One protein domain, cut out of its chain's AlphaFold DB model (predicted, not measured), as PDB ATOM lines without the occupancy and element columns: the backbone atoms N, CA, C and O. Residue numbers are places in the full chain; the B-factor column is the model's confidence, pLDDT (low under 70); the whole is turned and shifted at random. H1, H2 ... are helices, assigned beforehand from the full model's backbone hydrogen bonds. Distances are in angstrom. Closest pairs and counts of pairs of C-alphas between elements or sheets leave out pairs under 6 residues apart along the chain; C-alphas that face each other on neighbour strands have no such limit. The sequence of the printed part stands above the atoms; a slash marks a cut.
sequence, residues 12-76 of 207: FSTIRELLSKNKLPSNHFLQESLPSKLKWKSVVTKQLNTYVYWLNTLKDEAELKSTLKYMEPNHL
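Overview. This is residues 12 to 76 of the 207 residues of the protein "zf-RVT domain-containing protein" of Mytilus coruscus (UniProt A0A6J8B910). An open, hook-like chain of helices: H1 and H2 make the hook, and H3 and H4, joined at a wide corner, make most of the long axis, with residues 65 to 76 folding back beyond H4. The printed part has 65 residues with four named helices, H1 to H4 in order, and no named strand, and is all helix. It is loose, with a radius of gyration of the C-alphas of 15.4 A, and elongated, spanning 47 by 24 by 15 A.

Arrangement. H1, residues 12 to 21, is close to but not clearly touching H2, residues 27 to 32, about perpendicular at 90 degrees; their closest C-alphas, of Arg 16 and Asn 27, are 7.5 A apart. H2 and H3, residues 37 to 50, are apart. H3 is close to but not clearly touching H4, residues 52 to 64, at a steep tilt of 62 degrees, the same way; their closest C-alphas, of Leu 48 and Trp 54, are 7.1 A apart. H1 is apart from H3 and H4, and H2 from H4. In H1, H2, H3 and H4 every O i to N i+4 pair is within hydrogen-bond range.

Along the chain. H1 begins at C-alpha 12 (-24.144, -57.685, -30.393). H3 measures 19.8 A and H4 18.3 A, ending at C-alpha 64 (-14.119, -28.583, -29.398).

Size, cuts and confidence. The C-alphas farthest apart, of Glu 32 and Tyr 70, are 47.8 A apart. Residues 64 to 69 stand free. The three links are tight, the printed part has no cut, and no printed residue is under 70 in pLDDT.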
ATOM      1  N   PHE A  12     -24.590 -57.035 -31.629       88.12
ATOM      2  CA  PHE A  12     -24.144 -57.685 -30.393       88.12
ATOM      3  C   PHE A  12     -22.726 -57.287 -29.981       88.12
ATOM      4  O   PHE A  12     -22.468 -57.131 -28.787       88.12
ATOM      5  N   SER A  13     -21.813 -57.111 -30.938       88.06
ATOM      6  CA  SER A  13     -20.469 -56.591 -30.670       88.06
ATOM      7  C   SER A  13     -20.534 -55.159 -30.146       88.06
ATOM      8  O   SER A  13     -19.944 -54.887 -29.103       88.06
ATOM      9  N   THR A  14     -21.357 -54.295 -30.751       90.12
ATOM     10  CA  THR A  14     -21.585 -52.926 -30.259       90.12
ATOM     11  C   THR A  14     -22.161 -52.905 -28.841       90.12
ATOM     12  O   THR A  14     -21.689 -52.158 -27.988       90.12
ATOM     13  N   ILE A  15     -23.158 -53.748 -28.537       89.38
ATOM     14  CA  ILE A  15     -23.729 -53.830 -27.182       89.38
ATOM     15  C   ILE A  15     -22.689 -54.326 -26.176       89.38
ATOM     16  O   ILE A  15     -22.584 -53.769 -25.086       89.38
ATOM     17  N   ARG A  16     -21.897 -55.346 -26.522       90.69
ATOM     18  CA  ARG A  16     -20.827 -55.875 -25.663       90.69
ATOM     19  C   ARG A  16     -19.779 -54.807 -25.358       90.69
ATOM     20  O   ARG A  16     -19.396 -54.654 -24.200       90.69
ATOM     21  N   GLU A  17     -19.361 -54.058 -26.375       91.94
ATOM     22  CA  GLU A  17     -18.435 -52.939 -26.230       91.94
ATOM     23  C   GLU A  17     -19.032 -51.849 -25.340       91.94
ATOM     24  O   GLU A  17     -18.377 -51.411 -24.401       91.94
ATOM     25  N   LEU A  18     -20.295 -51.462 -25.552       89.88
ATOM     26  CA  LEU A  18     -20.974 -50.487 -24.698       89.88
ATOM     27  C   LEU A  18     -21.052 -50.964 -23.248       89.88
ATOM     28  O   LEU A  18     -20.733 -50.190 -22.349       89.88
ATOM     29  N   LEU A  19     -21.440 -52.217 -22.995       91.69
ATOM     30  CA  LEU A  19     -21.492 -52.761 -21.637       91.69
ATOM     31  C   LEU A  19     -20.101 -52.738 -20.990       91.69
ATOM     32  O   LEU A  19     -19.962 -52.250 -19.870       91.69
ATOM     33  N   SER A  20     -19.069 -53.169 -21.717       91.44
ATOM     34  CA  SER A  20     -17.677 -53.161 -21.253       91.44
ATOM     35  C   SER A  20     -17.173 -51.743 -20.958       91.44
ATOM     36  O   SER A  20     -16.733 -51.457 -19.843       91.44
ATOM     37  N   LYS A  21     -17.335 -50.821 -21.911       89.12
ATOM     38  CA  LYS A  21     -16.949 -49.405 -21.822       89.12
ATOM     39  C   LYS A  21     -17.606 -48.694 -20.639       89.12
ATOM     40  O   LYS A  21     -16.996 -47.824 -20.025       89.12
ATOM     41  N   ASN A  22     -18.834 -49.085 -20.305       88.44
ATOM     42  CA  ASN A  22     -19.607 -48.542 -19.189       88.44
ATOM     43  C   ASN A  22     -19.454 -49.317 -17.874       88.44
ATOM     44  O   ASN A  22     -20.126 -48.980 -16.901       88.44
ATOM     45  N   LYS A  23     -18.626 -50.371 -17.837       90.50
ATOM     46  CA  LYS A  23     -18.514 -51.295 -16.695       90.50
ATOM     47  C   LYS A  23     -19.880 -51.831 -16.231       90.50
ATOM     48  O   LYS A  23     -20.129 -52.010 -15.038       90.50
ATOM     49  N   LEU A  24     -20.787 -52.051 -17.180       92.56
ATOM     50  CA  LEU A  24     -22.092 -52.656 -16.946       92.56
ATOM     51  C   LEU A  24     -21.976 -54.187 -16.950       92.56
ATOM     52  O   LEU A  24     -21.078 -54.730 -17.601       92.56
ATOM     53  N   PRO A  25     -22.887 -54.897 -16.256       92.94
ATOM     54  CA  PRO A  25     -22.914 -56.352 -16.286       92.94
ATOM     55  C   PRO A  25     -22.998 -56.898 -17.711       92.94
ATOM     56  O   PRO A  25     -23.708 -56.345 -18.556       92.94
ATOM     57  N   SER A  26     -22.276 -57.988 -17.971       92.50
ATOM     58  CA  SER A  26     -22.297 -58.658 -19.269       92.50
ATOM     59  C   SER A  26     -23.685 -59.228 -19.571       92.50
ATOM     60  O   SER A  26     -24.498 -59.459 -18.675       92.50
ATOM     61  N   ASN A  27     -23.953 -59.515 -20.846       87.94
ATOM     62  CA  ASN A  27     -25.217 -60.135 -21.239       87.94
ATOM     63  C   ASN A  27     -25.450 -61.493 -20.542       87.94
ATOM     64  O   ASN A  27     -26.572 -61.792 -20.153       87.94
ATOM     65  N   HIS A  28     -24.389 -62.281 -20.320       87.50
ATOM     66  CA  HIS A  28     -24.478 -63.566 -19.614       87.50
ATOM     67  C   HIS A  28     -25.022 -63.396 -18.190       87.50
ATOM     68  O   HIS A  28     -25.950 -64.088 -17.783       87.50
ATOM     69  N   PHE A  29     -24.522 -62.392 -17.463       87.88
ATOM     70  CA  PHE A  29     -24.999 -62.075 -16.116       87.88
ATOM     71  C   PHE A  29     -26.492 -61.698 -16.100       87.88
ATOM     72  O   PHE A  29     -27.227 -62.048 -15.177       87.88
ATOM     73  N   LEU A  30     -26.960 -60.995 -17.136       86.94
ATOM     74  CA  LEU A  30     -28.370 -60.616 -17.261       86.94
ATOM     75  C   LEU A  30     -29.284 -61.813 -17.553       86.94
ATOM     76  O   LEU A  30     -30.454 -61.765 -17.183       86.94
ATOM     77  N   GLN A  31     -28.774 -62.869 -18.191       87.56
ATOM     78  CA  GLN A  31     -29.538 -64.092 -18.458       87.56
ATOM     79  C   GLN A  31     -29.751 -64.930 -17.194       87.56
ATOM     80  O   GLN A  31     -30.827 -65.492 -17.017       87.56
ATOM     81  N   GLU A  32     -28.761 -64.972 -16.298       90.25
ATOM     82  CA  GLU A  32     -28.855 -65.698 -15.024       90.25
ATOM     83  C   GLU A  32     -29.834 -65.043 -14.041       90.25
ATOM     84  O   GLU A  32     -30.497 -65.724 -13.261       90.25
ATOM     85  N   SER A  33     -29.942 -63.711 -14.066       89.94
ATOM     86  CA  SER A  33     -30.828 -62.971 -13.166       89.94
ATOM     87  C   SER A  33     -31.395 -61.723 -13.836       89.94
ATOM     88  O   SER A  33     -30.870 -60.619 -13.697       89.94
ATOM     89  N   LEU A  34     -32.503 -61.884 -14.564       92.31
ATOM     90  CA  LEU A  34     -33.097 -60.787 -15.324       92.31
ATOM     91  C   LEU A  34     -33.610 -59.681 -14.376       92.31
ATOM     92  O   LEU A  34     -34.597 -59.883 -13.658       92.31
ATOM     93  N   PRO A  35     -32.984 -58.488 -14.336       92.75
ATOM     94  CA  PRO A  35     -33.492 -57.399 -13.518       92.75
ATOM     95  C   PRO A  35     -34.816 -56.887 -14.090       92.75
ATOM     96  O   PRO A  35     -35.023 -56.847 -15.304       92.75
ATOM     97  N   SER A  36     -35.702 -56.386 -13.224       95.75
ATOM     98  CA  SER A  36     -36.856 -55.622 -13.703       95.75
ATOM     99  C   SER A  36     -36.389 -54.397 -14.503       95.75
ATOM    100  O   SER A  36     -35.336 -53.816 -14.222       95.75
ATOM    101  N   LYS A  37     -37.196 -53.950 -15.473       93.88
ATOM    102  CA  LYS A  37     -36.886 -52.781 -16.319       93.88
ATOM    103  C   LYS A  37     -36.478 -51.546 -15.503       93.88
ATOM    104  O   LYS A  37     -35.538 -50.845 -15.873       93.88
ATOM    105  N   LEU A  38     -37.162 -51.287 -14.386       94.94
ATOM    106  CA  LEU A  38     -36.861 -50.164 -13.491       94.94
ATOM    107  C   LEU A  38     -35.519 -50.344 -12.772       94.94
ATOM    108  O   LEU A  38     -34.725 -49.403 -12.726       94.94
ATOM    109  N   LYS A  39     -35.239 -51.551 -12.263       94.44
ATOM    110  CA  LYS A  39     -33.962 -51.871 -11.612       94.44
ATOM    111  C   LYS A  39     -32.804 -51.734 -12.597       94.44
ATOM    112  O   LYS A  39     -31.811 -51.093 -12.270       94.44
ATOM    113  N   TRP A  40     -32.961 -52.249 -13.816       93.25
ATOM    114  CA  TRP A  40     -31.952 -52.114 -14.866       93.25
ATOM    115  C   TRP A  40     -31.687 -50.655 -15.230       93.25
ATOM    116  O   TRP A  40     -30.540 -50.218 -15.227       93.25
ATOM    117  N   LYS A  41     -32.746 -49.865 -15.453       91.94
ATOM    118  CA  LYS A  41     -32.617 -48.429 -15.725       91.94
ATOM    119  C   LYS A  41     -31.867 -47.708 -14.601       91.94
ATOM    120  O   LYS A  41     -31.019 -46.875 -14.887       91.94
ATOM    121  N   SER A  42     -32.139 -48.051 -13.341       92.12
ATOM    122  CA  SER A  42     -31.425 -47.490 -12.188       92.12
ATOM    123  C   SER A  42     -29.933 -47.848 -12.192       92.12
ATOM    124  O   SER A  42     -29.099 -46.963 -12.014       92.12
ATOM    125  N   VAL A  43     -29.581 -49.109 -12.472       91.75
ATOM    126  CA  VAL A  43     -28.179 -49.559 -12.590       91.75
ATOM    127  C   VAL A  43     -27.453 -48.809 -13.705       91.75
ATOM    128  O   VAL A  43     -26.368 -48.281 -13.470       91.75
ATOM    129  N   VAL A  44     -28.067 -48.709 -14.887       90.81
ATOM    130  CA  VAL A  44     -27.492 -47.992 -16.034       90.81
ATOM    131  C   VAL A  44     -27.298 -46.515 -15.708       90.81
ATOM    132  O   VAL A  44     -26.192 -46.007 -15.853       90.81
ATOM    133  N   THR A  45     -28.327 -45.831 -15.200       88.62
ATOM    134  CA  THR A  45     -28.230 -44.415 -14.813       88.62
ATOM    135  C   THR A  45     -27.165 -44.196 -13.743       88.62
ATOM    136  O   THR A  45     -26.384 -43.254 -13.842       88.62
ATOM    137  N   LYS A  46     -27.096 -45.068 -12.727       88.62
ATOM    138  CA  LYS A  46     -26.078 -44.982 -11.677       88.62
ATOM    139  C   LYS A  46     -24.680 -45.113 -12.271       88.62
ATOM    140  O   LYS A  46     -23.831 -44.292 -11.941       88.62
ATOM    141  N   GLN A  47     -24.446 -46.094 -13.141       88.81
ATOM    142  CA  GLN A  47     -23.129 -46.274 -13.750       88.81
ATOM    143  C   GLN A  47     -22.759 -45.114 -14.671       88.81
ATOM    144  O   GLN A  47     -21.673 -44.567 -14.523       88.81
ATOM    145  N   LEU A  48     -23.673 -44.655 -15.529       85.81
ATOM    146  CA  LEU A  48     -23.437 -43.493 -16.391       85.81
ATOM    147  C   LEU A  48     -23.102 -42.231 -15.587       85.81
ATOM    148  O   LEU A  48     -22.182 -41.508 -15.948       85.81
ATOM    149  N   ASN A  49     -23.805 -41.992 -14.477       80.94
ATOM    150  CA  ASN A  49     -23.562 -40.829 -13.620       80.94
ATOM    151  C   ASN A  49     -22.297 -40.960 -12.761       80.94
ATOM    152  O   ASN A  49     -21.707 -39.950 -12.392       80.94
ATOM    153  N   THR A  50     -21.903 -42.185 -12.403       82.56
ATOM    154  CA  THR A  50     -20.693 -42.444 -11.603       82.56
ATOM    155  C   THR A  50     -19.444 -42.402 -12.477       82.56
ATOM    156  O   THR A  50     -18.359 -42.061 -12.008       82.56
ATOM    157  N   TYR A  51     -19.576 -42.763 -13.753       80.38
ATOM    158  CA  TYR A  51     -18.431 -42.931 -14.622       80.38
ATOM    159  C   TYR A  51     -18.007 -41.603 -15.255       80.38
ATOM    160  O   TYR A  51     -18.610 -41.109 -16.206       80.38
ATOM    161  N   VAL A  52     -16.903 -41.068 -14.727       84.38
ATOM    162  CA  VAL A  52     -16.242 -39.819 -15.145       84.38
ATOM    163  C   VAL A  52     -15.974 -39.762 -16.652       84.38
ATOM    164  O   VAL A  52     -15.968 -38.679 -17.223       84.38
ATOM    165  N   TYR A  53     -15.822 -40.912 -17.315       86.88
ATOM    166  CA  TYR A  53     -15.585 -40.986 -18.755       86.88
ATOM    167  C   TYR A  53     -16.597 -40.180 -19.574       86.88
ATOM    168  O   TYR A  53     -16.184 -39.313 -20.326       86.88
ATOM    169  N   TRP A  54     -17.909 -40.410 -19.419       87.44
ATOM    170  CA  TRP A  54     -18.898 -39.709 -20.252       87.44
ATOM    171  C   TRP A  54     -18.992 -38.232 -19.926       87.44
ATOM    172  O   TRP A  54     -19.242 -37.425 -20.814       87.44
ATOM    173  N   LEU A  55     -18.785 -37.881 -18.659       90.50
ATOM    174  CA  LEU A  55     -18.709 -36.490 -18.252       90.50
ATOM    175  C   LEU A  55     -17.535 -35.790 -18.946       90.50
ATOM    176  O   LEU A  55     -17.725 -34.713 -19.497       90.50
ATOM    177  N   ASN A  56     -16.357 -36.415 -18.958       91.62
ATOM    178  CA  ASN A  56     -15.181 -35.879 -19.638       91.62
ATOM    179  C   ASN A  56     -15.398 -35.822 -21.149       91.62
ATOM    180  O   ASN A  56     -15.246 -34.753 -21.716       91.62
ATOM    181  N   THR A  57     -15.887 -36.895 -21.775       91.88
ATOM    182  CA  THR A  57     -16.209 -36.896 -23.209       91.88
ATOM    183  C   THR A  57     -17.167 -35.761 -23.577       91.88
ATOM    184  O   THR A  57     -16.942 -35.068 -24.560       91.88
ATOM    185  N   LEU A  58     -18.219 -35.527 -22.781       91.81
ATOM    186  CA  LEU A  58     -19.155 -34.423 -23.019       91.81
ATOM    187  C   LEU A  58     -18.489 -33.049 -22.887       91.81
ATOM    188  O   LEU A  58     -18.817 -32.148 -23.656       91.81
ATOM    189  N   LYS A  59     -17.583 -32.875 -21.918       94.00
ATOM    190  CA  LYS A  59     -16.824 -31.629 -21.745       94.00
ATOM    191  C   LYS A  59     -15.851 -31.411 -22.901       94.00
ATOM    192  O   LYS A  59     -15.889 -30.344 -23.501       94.00
ATOM    193  N   ASP A  60     -15.085 -32.433 -23.266       94.50
ATOM    194  CA  ASP A  60     -14.128 -32.396 -24.371       94.50
ATOM    195  C   ASP A  60     -14.846 -32.064 -25.692       94.50
ATOM    196  O   ASP A  60     -14.447 -31.164 -26.430       94.50
ATOM    197  N   GLU A  61     -15.979 -32.718 -25.972       94.31
ATOM    198  CA  GLU A  61     -16.800 -32.406 -27.146       94.31
ATOM    199  C   GLU A  61     -17.368 -30.982 -27.118       94.31
ATOM    200  O   GLU A  61     -17.495 -30.351 -28.173       94.31
ATOM    201  N   ALA A  62     -17.735 -30.473 -25.939       94.25
ATOM    202  CA  ALA A  62     -18.233 -29.111 -25.799       94.25
ATOM    203  C   ALA A  62     -17.133 -28.074 -26.058       94.25
ATOM    204  O   ALA A  62     -17.381 -27.092 -26.755       94.25
ATOM    205  N   GLU A  63     -15.919 -28.316 -25.565       93.56
ATOM    206  CA  GLU A  63     -14.753 -27.451 -25.769       93.56
ATOM    207  C   GLU A  63     -14.314 -27.400 -27.239       93.56
ATOM    208  O   GLU A  63     -13.943 -26.336 -27.740       93.56
ATOM    209  N   LEU A  64     -14.430 -28.514 -27.966       95.31
ATOM    210  CA  LEU A  64     -14.119 -28.583 -29.398       95.31
ATOM    211  C   LEU A  64     -15.133 -27.832 -30.280       95.31
ATOM    212  O   LEU A  64     -14.833 -27.484 -31.426       95.31
ATOM    213  N   LYS A  65     -16.348 -27.575 -29.782       95.38
ATOM    214  CA  LYS A  65     -17.417 -26.923 -30.548       95.38
ATOM    215  C   LYS A  65     -17.415 -25.419 -30.304       95.38
ATOM    216  O   LYS A  65     -17.910 -24.927 -29.296       95.38
ATOM    217  N   SER A  66     -16.978 -24.656 -31.305       94.00
ATOM    218  CA  SER A  66     -16.978 -23.183 -31.260       94.00
ATOM    219  C   SER A  66     -18.361 -22.562 -31.002       94.00
ATOM    220  O   SER A  66     -18.454 -21.467 -30.445       94.00
ATOM    221  N   THR A  67     -19.443 -23.263 -31.357       92.88
ATOM    222  CA  THR A  67     -20.829 -22.861 -31.072       92.88
ATOM    223  C   THR A  67     -21.177 -22.910 -29.582       92.88
ATOM    224  O   THR A  67     -22.065 -22.184 -29.149       92.88
ATOM    225  N   LEU A  68     -20.455 -23.703 -28.784       94.25
ATOM    226  CA  LEU A  68     -20.655 -23.870 -27.342       94.25
ATOM    227  C   LEU A  68     -19.694 -23.021 -26.498       94.25
ATOM    228  O   LEU A  68     -19.660 -23.158 -25.283       94.25
ATOM    229  N   LYS A  69     -18.964 -22.070 -27.100       93.56
ATOM    230  CA  LYS A  69     -17.956 -21.227 -26.414       93.56
ATOM    231  C   LYS A  69     -18.467 -20.368 -25.242       93.56
ATOM    232  O   LYS A  69     -17.663 -19.738 -24.543       93.56
ATOM    233  N   TYR A  70     -19.787 -20.260 -25.082       92.00
ATOM    234  CA  TYR A  70     -20.447 -19.540 -23.987       92.00
ATOM    235  C   TYR A  70     -21.076 -20.468 -22.944       92.00
ATOM    236  O   TYR A  70     -21.548 -19.978 -21.924       92.00
ATOM    237  N   MET A  71     -21.106 -21.775 -23.198       91.12
ATOM    238  CA  MET A  71     -21.576 -22.776 -22.252       91.12
ATOM    239  C   MET A  71     -20.439 -23.118 -21.292       91.12
ATOM    240  O   MET A  71     -19.329 -23.400 -21.730       91.12
ATOM    241  N   GLU A  72     -20.711 -23.105 -19.990       91.06
ATOM    242  CA  GLU A  72     -19.735 -23.531 -18.989       91.06
ATOM    243  C   GLU A  72     -19.725 -25.072 -18.882       91.06
ATOM    244  O   GLU A  72     -20.708 -25.658 -18.406       91.06
ATOM    245  N   PRO A  73     -18.630 -25.763 -19.271       90.50
ATOM    246  CA  PRO A  73     -18.598 -27.227 -19.322       90.50
ATOM    247  C   PRO A  73     -18.833 -27.887 -17.959       90.50
ATOM    248  O   PRO A  73     -19.337 -29.006 -17.878       90.50
ATOM    249  N   ASN A  74     -18.529 -27.202 -16.854       89.44
ATOM    250  CA  ASN A  74     -18.763 -27.738 -15.513       89.44
ATOM    251  C   ASN A  74     -20.246 -27.895 -15.146       89.44
ATOM    252  O   ASN A  74     -20.564 -28.637 -14.216       89.44
ATOM    253  N   HIS A  75     -21.156 -27.264 -15.891       89.44
ATOM    254  CA  HIS A  75     -22.598 -27.448 -15.724       89.44
ATOM    255  C   HIS A  75     -23.183 -28.562 -16.600       89.44
ATOM    256  O   HIS A  75     -24.366 -28.888 -16.457       89.44
ATOM    257  N   LEU A  76     -22.374 -29.189 -17.460       90.06
ATOM    258  CA  LEU A  76     -22.767 -30.358 -18.241       90.06
ATOM    259  C   LEU A  76     -22.757 -31.599 -17.355       90.06
ATOM    260  O   LEU A  76     -21.760 -32.299 -17.252       90.06
TER     261      LEU A  76